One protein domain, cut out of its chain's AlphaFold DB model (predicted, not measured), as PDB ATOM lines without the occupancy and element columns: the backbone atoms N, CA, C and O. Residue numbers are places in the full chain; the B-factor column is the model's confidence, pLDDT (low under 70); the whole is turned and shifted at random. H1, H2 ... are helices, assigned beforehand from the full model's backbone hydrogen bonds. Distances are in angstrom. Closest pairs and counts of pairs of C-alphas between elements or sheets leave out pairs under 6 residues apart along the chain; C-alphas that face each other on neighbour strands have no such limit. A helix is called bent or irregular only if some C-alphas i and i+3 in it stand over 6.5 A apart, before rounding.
ATOM      1  N   GLY A  17     420.391 252.170 532.669       96.94
ATOM      2  CA  GLY A  17     420.336 252.748 534.014       96.94
ATOM      3  C   GLY A  17     421.095 254.077 534.100       96.94
ATOM      4  O   GLY A  17     420.546 255.074 534.567       96.94
ATOM      5  N   LEU A  18     422.327 254.119 533.577       96.50
ATOM      6  CA  LEU A  18     423.116 255.354 533.490       96.50
ATOM      7  C   LEU A  18     422.445 256.408 532.604       96.50
ATOM      8  O   LEU A  18     422.379 257.574 532.990       96.50
ATOM      9  N   ALA A  19     421.915 256.006 531.449       96.62
ATOM     10  CA  ALA A  19     421.214 256.910 530.546       96.62
ATOM     11  C   ALA A  19     419.959 257.513 531.181       96.62
ATOM     12  O   ALA A  19     419.707 258.703 531.007       96.62
ATOM     13  N   GLY A  20     419.198 256.728 531.948       97.00
ATOM     14  CA  GLY A  20     418.050 257.219 532.709       97.00
ATOM     15  C   GLY A  20     418.457 258.307 533.703       97.00
ATOM     16  O   GLY A  20     417.884 259.392 533.685       97.00
ATOM     17  N   CYS A  21     419.505 258.072 534.497       97.88
ATOM     18  CA  CYS A  21     420.034 259.080 535.423       97.88
ATOM     19  C   CYS A  21     420.535 260.339 534.697       97.88
ATOM     20  O   CYS A  21     420.243 261.458 535.118       97.88
ATOM     21  N   PHE A  22     421.272 260.166 533.598       97.31
ATOM     22  CA  PHE A  22     421.819 261.268 532.811       97.31
ATOM     23  C   PHE A  22     420.719 262.134 532.184       97.31
ATOM     24  O   PHE A  22     420.699 263.349 532.366       97.31
ATOM     25  N   THR A  23     419.775 261.509 531.481       96.50
ATOM     26  CA  THR A  23     418.669 262.212 530.814       96.50
ATOM     27  C   THR A  23     417.698 262.832 531.815       96.50
ATOM     28  O   THR A  23     417.247 263.952 531.586       96.50
ATOM     29  N   ALA A  24     417.450 262.189 532.961       96.81
ATOM     30  CA  ALA A  24     416.713 262.807 534.062       96.81
ATOM     31  C   ALA A  24     417.416 264.078 534.558       96.81
ATOM     32  O   ALA A  24     416.760 265.099 534.740       96.81
ATOM     33  N   GLY A  25     418.746 264.054 534.697       97.31
ATOM     34  CA  GLY A  25     419.538 265.248 534.997       97.31
ATOM     35  C   GLY A  25     419.339 266.361 533.964       97.31
ATOM     36  O   GLY A  25     419.055 267.494 534.341       97.31
ATOM     37  N   LEU A  26     419.407 266.047 532.664       96.19
ATOM     38  CA  LEU A  26     419.177 267.037 531.601       96.19
ATOM     39  C   LEU A  26     417.795 267.699 531.696       96.19
ATOM     40  O   LEU A  26     417.683 268.911 531.517       96.19
ATOM     41  N   VAL A  27     416.758 266.908 531.982       96.31
ATOM     42  CA  VAL A  27     415.373 267.387 532.095       96.31
ATOM     43  C   VAL A  27     415.173 268.213 533.365       96.31
ATOM     44  O   VAL A  27     414.623 269.308 533.291       96.31
ATOM     45  N   VAL A  28     415.639 267.723 534.520       96.50
ATOM     46  CA  VAL A  28     415.461 268.395 535.821       96.50
ATOM     47  C   VAL A  28     416.222 269.717 535.882       96.50
ATOM     48  O   VAL A  28     415.690 270.700 536.391       96.50
ATOM     49  N   PHE A  29     417.444 269.763 535.351       97.31
ATOM     50  CA  PHE A  29     418.245 270.989 535.315       97.31
ATOM     51  C   PHE A  29     417.921 271.895 534.117       97.31
ATOM     52  O   PHE A  29     418.587 272.912 533.942       97.31
ATOM     53  N   ASP A  30     416.920 271.539 533.303       94.88
ATOM     54  CA  ASP A  30     416.505 272.275 532.100       94.88
ATOM     55  C   ASP A  30     417.694 272.626 531.182       94.88
ATOM     56  O   ASP A  30     417.818 273.739 530.663       94.88
ATOM     57  N   VAL A  31     418.615 271.670 531.000       95.44
ATOM     58  CA  VAL A  31     419.841 271.888 530.220       95.44
ATOM     59  C   VAL A  31     419.455 272.222 528.785       95.44
ATOM     60  O   VAL A  31     418.732 271.465 528.138       95.44
ATOM     61  N   ALA A  32     419.924 273.372 528.296       94.81
ATOM     62  CA  ALA A  32     419.568 273.904 526.979       94.81
ATOM     63  C   ALA A  32     418.043 274.039 526.736       94.81
ATOM     64  O   ALA A  32     417.605 274.066 525.588       94.81
ATOM     65  N   GLY A  33     417.233 274.124 527.799       93.81
ATOM     66  CA  GLY A  33     415.775 274.259 527.720       93.81
ATOM     67  C   GLY A  33     415.009 272.950 527.492       93.81
ATOM     68  O   GLY A  33     413.791 272.984 527.315       93.81
ATOM     69  N   ILE A  34     415.681 271.791 527.471       94.12
ATOM     70  CA  ILE A  34     415.062 270.496 527.127       94.12
ATOM     71  C   ILE A  34     413.874 270.168 528.037       94.12
ATOM     72  O   ILE A  34     412.849 269.681 527.554       94.12
ATOM     73  N   GLY A  35     413.988 270.432 529.340       94.25
ATOM     74  CA  GLY A  35     412.927 270.121 530.296       94.25
ATOM     75  C   GLY A  35     411.657 270.908 529.998       94.25
ATOM     76  O   GLY A  35     410.562 270.343 529.949       94.25
ATOM     77  N   ARG A  36     411.810 272.199 529.700       94.81
ATOM     78  CA  ARG A  36     410.700 273.068 529.308       94.81
ATOM     79  C   ARG A  36     410.086 272.665 527.973       94.81
ATOM     80  O   ARG A  36     408.865 272.601 527.888       94.81
ATOM     81  N   LEU A  37     410.909 272.350 526.968       94.38
ATOM     82  CA  LEU A  37     410.431 271.875 525.662       94.38
ATOM     83  C   LEU A  37     409.584 270.604 525.794       94.38
ATOM     84  O   LEU A  37     408.545 270.487 525.149       94.38
ATOM     85  N   ILE A  38     410.018 269.662 526.635       94.81
ATOM     86  CA  ILE A  38     409.271 268.429 526.895       94.81
ATOM     87  C   ILE A  38     407.954 268.740 527.614       94.81
ATOM     88  O   ILE A  38     406.919 268.201 527.234       94.81
ATOM     89  N   ALA A  39     407.972 269.614 528.623       94.00
ATOM     90  CA  ALA A  39     406.789 269.930 529.424       94.00
ATOM     91  C   ALA A  39     405.719 270.735 528.666       94.00
ATOM     92  O   ALA A  39     404.536 270.602 528.974       94.00
ATOM     93  N   SER A  40     406.107 271.569 527.696       93.31
ATOM     94  CA  SER A  40     405.172 272.399 526.924       93.31
ATOM     95  C   SER A  40     404.717 271.774 525.602       93.31
ATOM     96  O   SER A  40     403.995 272.427 524.853       93.31
ATOM     97  N   SER A  41     405.170 270.563 525.270       92.50
ATOM     98  CA  SER A  41     404.852 269.897 524.004       92.50
ATOM     99  C   SER A  41     403.798 268.805 524.184       92.50
ATOM    100  O   SER A  41     403.927 267.952 525.061       92.50
ATOM    101  N   ASP A  42     402.834 268.742 523.262       92.56
ATOM    102  CA  ASP A  42     401.858 267.642 523.164       92.56
ATOM    103  C   ASP A  42     402.529 266.271 522.945       92.56
ATOM    104  O   ASP A  42     401.954 265.222 523.235       92.56
ATOM    105  N   LEU A  43     403.780 266.269 522.467       94.12
ATOM    106  CA  LEU A  43     404.608 265.079 522.260       94.12
ATOM    107  C   LEU A  43     405.651 264.869 523.370       94.12
ATOM    108  O   LEU A  43     406.582 264.081 523.188       94.12
ATOM    109  N   GLY A  44     405.513 265.526 524.525       93.00
ATOM    110  CA  GLY A  44     406.494 265.486 525.616       93.00
ATOM    111  C   GLY A  44     406.898 264.072 526.049       93.00
ATOM    112  O   GLY A  44     408.083 263.773 526.180       93.00
ATOM    113  N   LEU A  45     405.934 263.154 526.182       93.69
ATOM    114  CA  LEU A  45     406.208 261.747 526.515       93.69
ATOM    115  C   LEU A  45     407.033 261.027 525.440       93.69
ATOM    116  O   LEU A  45     407.925 260.239 525.765       93.69
ATOM    117  N   VAL A  46     406.762 261.304 524.163       96.06
ATOM    118  CA  VAL A  46     407.516 260.730 523.041       96.06
ATOM    119  C   VAL A  46     408.933 261.293 523.031       96.06
ATOM    120  O   VAL A  46     409.888 260.527 522.915       96.06
ATOM    121  N   ALA A  47     409.083 262.605 523.227       94.94
ATOM    122  CA  ALA A  47     410.380 263.267 523.310       94.94
ATOM    123  C   ALA A  47     411.223 262.729 524.478       94.94
ATOM    124  O   ALA A  47     412.385 262.379 524.278       94.94
ATOM    125  N   ALA A  48     410.633 262.577 525.668       94.56
ATOM    126  CA  ALA A  48     411.303 261.990 526.827       94.56
ATOM    127  C   ALA A  48     411.717 260.531 526.569       94.56
ATOM    128  O   ALA A  48     412.851 260.147 526.854       94.56
ATOM    129  N   THR A  49     410.834 259.727 525.969       96.19
ATOM    130  CA  THR A  49     411.130 258.325 525.633       96.19
ATOM    131  C   THR A  49     412.266 258.226 524.619       96.19
ATOM    132  O   THR A  49     413.212 257.467 524.822       96.19
ATOM    133  N   MET A  50     412.215 259.020 523.549       96.38
ATOM    134  CA  MET A  50     413.273 259.083 522.542       96.38
ATOM    135  C   MET A  50     414.597 259.535 523.154       96.38
ATOM    136  O   MET A  50     415.625 258.916 522.893       96.38
ATOM    137  N   LEU A  51     414.575 260.553 524.019       95.75
ATOM    138  CA  LEU A  51     415.763 261.030 524.719       95.75
ATOM    139  C   LEU A  51     416.409 259.904 525.537       95.75
ATOM    140  O   LEU A  51     417.610 259.669 525.401       95.75
ATOM    141  N   VAL A  52     415.624 259.169 526.329       96.56
ATOM    142  CA  VAL A  52     416.117 258.030 527.122       96.56
ATOM    143  C   VAL A  52     416.638 256.909 526.225       96.56
ATOM    144  O   VAL A  52     417.718 256.390 526.487       96.56
ATOM    145  N   VAL A  53     415.918 256.539 525.162       97.12
ATOM    146  CA  VAL A  53     416.301 255.427 524.275       97.12
ATOM    147  C   VAL A  53     417.563 255.747 523.479       97.12
ATOM    148  O   VAL A  53     418.490 254.939 523.473       97.12
ATOM    149  N   PHE A  54     417.638 256.918 522.842       97.25
ATOM    150  CA  PHE A  54     418.805 257.299 522.046       97.25
ATOM    151  C   PHE A  54     420.064 257.396 522.904       97.25
ATOM    152  O   PHE A  54     421.094 256.829 522.542       97.25
ATOM    153  N   ASN A  55     419.977 258.032 524.077       96.50
ATOM    154  CA  ASN A  55     421.103 258.053 525.010       96.50
ATOM    155  C   ASN A  55     421.393 256.643 525.553       96.50
ATOM    156  O   ASN A  55     422.548 256.229 525.601       96.50
ATOM    157  N   GLY A  56     420.358 255.872 525.893       97.00
ATOM    158  CA  GLY A  56     420.444 254.495 526.391       97.00
ATOM    159  C   GLY A  56     421.249 253.577 525.488       97.00
ATOM    160  O   GLY A  56     422.138 252.876 525.970       97.00
ATOM    161  N   ILE A  57     421.002 253.633 524.179       96.69
ATOM    162  CA  ILE A  57     421.746 252.853 523.185       96.69
ATOM    163  C   ILE A  57     423.228 253.250 523.172       96.69
ATOM    164  O   ILE A  57     424.084 252.367 523.162       96.69
ATOM    165  N   VAL A  58     423.549 254.547 523.227       96.56
ATOM    166  CA  VAL A  58     424.943 255.029 523.251       96.56
ATOM    167  C   VAL A  58     425.666 254.557 524.517       96.56
ATOM    168  O   VAL A  58     426.753 253.984 524.429       96.56
ATOM    169  N   PHE A  59     425.050 254.716 525.692       96.88
ATOM    170  CA  PHE A  59     425.626 254.233 526.951       96.88
ATOM    171  C   PHE A  59     425.781 252.706 526.960       96.88
ATOM    172  O   PHE A  59     426.829 252.199 527.364       96.88
ATOM    173  N   ALA A  60     424.783 251.961 526.479       96.19
ATOM    174  CA  ALA A  60     424.844 250.504 526.362       96.19
ATOM    175  C   ALA A  60     425.955 250.042 525.410       96.19
ATOM    176  O   ALA A  60     426.654 249.078 525.724       96.19
ATOM    177  N   ALA A  61     426.160 250.737 524.287       95.56
ATOM    178  CA  ALA A  61     427.225 250.433 523.336       95.56
ATOM    179  C   ALA A  61     428.614 250.594 523.973       95.56
ATOM    180  O   ALA A  61     429.447 249.696 523.851       95.56
ATOM    181  N   VAL A  62     428.844 251.682 524.718       95.75
ATOM    182  CA  VAL A  62     430.111 251.900 525.442       95.75
ATOM    183  C   VAL A  62     430.317 250.834 526.523       95.75
ATOM    184  O   VAL A  62     431.390 250.236 526.596       95.75
ATOM    185  N   GLN A  63     429.290 250.536 527.329       94.75
ATOM    186  CA  GLN A  63     429.363 249.492 528.363       94.75
ATOM    187  C   GLN A  63     429.597 248.098 527.774       94.75
ATOM    188  O   GLN A  63     430.263 247.264 528.387       94.75
ATOM    189  N   PHE A  64     429.052 247.818 526.592       93.81
ATOM    190  CA  PHE A  64     429.293 246.565 525.888       93.81
ATOM    191  C   PHE A  64     430.717 246.505 525.330       93.81
ATOM    192  O   PHE A  64     431.392 245.503 525.541       93.81
ATOM    193  N   GLY A  65     431.206 247.581 524.705       91.38
ATOM    194  CA  GLY A  65     432.582 247.662 524.207       91.38
ATOM    195  C   GLY A  65     433.617 247.435 525.311       91.38
ATOM    196  O   GLY A  65     434.494 246.587 525.158       91.38
ATOM    197  N   LEU A  66     433.455 248.103 526.459       88.69
ATOM    198  CA  LEU A  66     434.315 247.901 527.631       88.69
ATOM    199  C   LEU A  66     434.250 246.462 528.157       88.69
ATOM    200  O   LEU A  66     435.280 245.868 528.465       88.69
ATOM    201  N   ALA A  67     433.050 245.886 528.244       88.31
ATOM    202  CA  ALA A  67     432.863 244.523 528.731       88.31
ATOM    203  C   ALA A  67     433.460 243.464 527.788       88.31
ATOM    204  O   ALA A  67     433.953 242.440 528.259       88.31
ATOM    205  N   VAL A  68     433.422 243.701 526.474       88.50
ATOM    206  CA  VAL A  68     434.035 242.826 525.465       88.50
ATOM    207  C   VAL A  68     435.557 242.933 525.498       88.50
ATOM    208  O   VAL A  68     436.220 241.900 525.495       88.50
ATOM    209  N   MET A  69     436.119 244.144 525.585       87.06
ATOM    210  CA  MET A  69     437.571 244.333 525.728       87.06
ATOM    211  C   MET A  69     438.093 243.665 527.008       87.06
ATOM    212  O   MET A  69     439.056 242.909 526.954       87.06
ATOM    213  N   ALA A  70     437.382 243.825 528.129       81.38
ATOM    214  CA  ALA A  70     437.734 243.186 529.397       81.38
ATOM    215  C   ALA A  70     437.629 241.648 529.373       81.38
ATOM    216  O   ALA A  70     438.212 240.982 530.226       81.38
ATOM    217  N   LEU A  71     436.874 241.071 528.430       79.69
ATOM    218  CA  LEU A  71     436.824 239.621 528.248       79.69
ATOM    219  C   LEU A  71     438.096 239.097 527.569       79.69
ATOM    220  O   LEU A  71     438.542 238.013 527.922       79.69
ATOM    221  N   ALA A  72     438.682 239.862 526.639       70.19
ATOM    222  CA  ALA A  72     439.926 239.493 525.961       70.19
ATOM    223  C   ALA A  72     441.131 239.490 526.918       70.19
ATOM    224  O   ALA A  72     441.986 238.617 526.821       70.19
ATOM    225  N   ASP A  73     441.149 240.399 527.896       65.25
ATOM    226  CA  ASP A  73     442.201 240.457 528.922       65.25
ATOM    227  C   ASP A  73     442.091 239.331 529.976       65.25
ATOM    228  O   ASP A  73     443.012 239.116 530.765       65.25
TER     229      ASP A  73
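AT A GLANCE: This is residues 17 to 73 of the 104 residues of an uncharacterized protein of Rhodobacterales bacterium 12-65-15 (UniProt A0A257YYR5). One long helix, H3, makes the length of the model; the shorter helix H1 meets it partway along, and the two spread apart as a narrow V whose wide end is closed by the short helix H2, in a slim triangle. Beyond this triangle the last part of H3 sticks out by itself, with residues 64 to 73 standing free. The 57 printed residues hold three named helices, in the order H1, H2, H3 along the chain, and no named strand: the class is all helix. The whole is loose, with a radius of gyration of the C-alphas of 14.3 A, and its C-alphas span 49 by 19 by 15 A.

IN THESE COORDINATES: Find C-alpha 17 at (420.336, 252.748, 534.014), where H1 begins; it takes in residues 17 to 28 and is 16.5 A from first to last C-alpha. Two residues later look for H2, residues 31 to 39, which starts at C-alpha 31 at (419.841, 271.888, 530.220) and covers 13.2 A. H2 is irregular: C-alphas 32 and 35 are 8.3 A apart. Then go to Gly 44, where H3 begins; it takes in residues 44 to 72, the longest helix, and runs 42.3 A to C-alpha 72 at (439.926, 239.493, 525.961).

HOW THE PARTS SIT: Begin with H1 and H3, which touch, H3 with residues 51 to 59 alone; their closest C-alphas, those of Ala 19 and Gly 56, are 4.9 A apart. They run opposite ways at a steep tilt of 36 degrees, only just past shallow. At the other end of H1, its residues 26 to 28 alone touch H2, only at the corner by their link; the closest C-alphas, those of Val 27 and Gly 35, are 4.1 A apart. The lines of H1 and H2 are about perpendicular, at 86 degrees. H2 and H3 also touch only at the corner by their link, H3 with residues 44 to 48 alone; look at Ile 38 and Gly 44, whose C-alphas are the closest at 4.2 A. These two helices run opposite ways at a steep tilt of 51 degrees. In the backbones of H1 and H3 every O i to N i+4 pair is within hydrogen-bond range, while in H2 it is 3 of 5.

THE WHOLE: The C-alphas farthest apart are those of Asp 42 and Asp 73, at 49.0 A. Set aside residues 64 to 73, of which 64 to 72 belong to H3, and the remaining 47 residues span 33 by 19 by 14 A. The printed part has no cut, and both links, H1 to H2 and H2 to H3, are tight. In the B-factor column the mean pLDDT of the printed part is 93.5, and residue 73 alone is under 70.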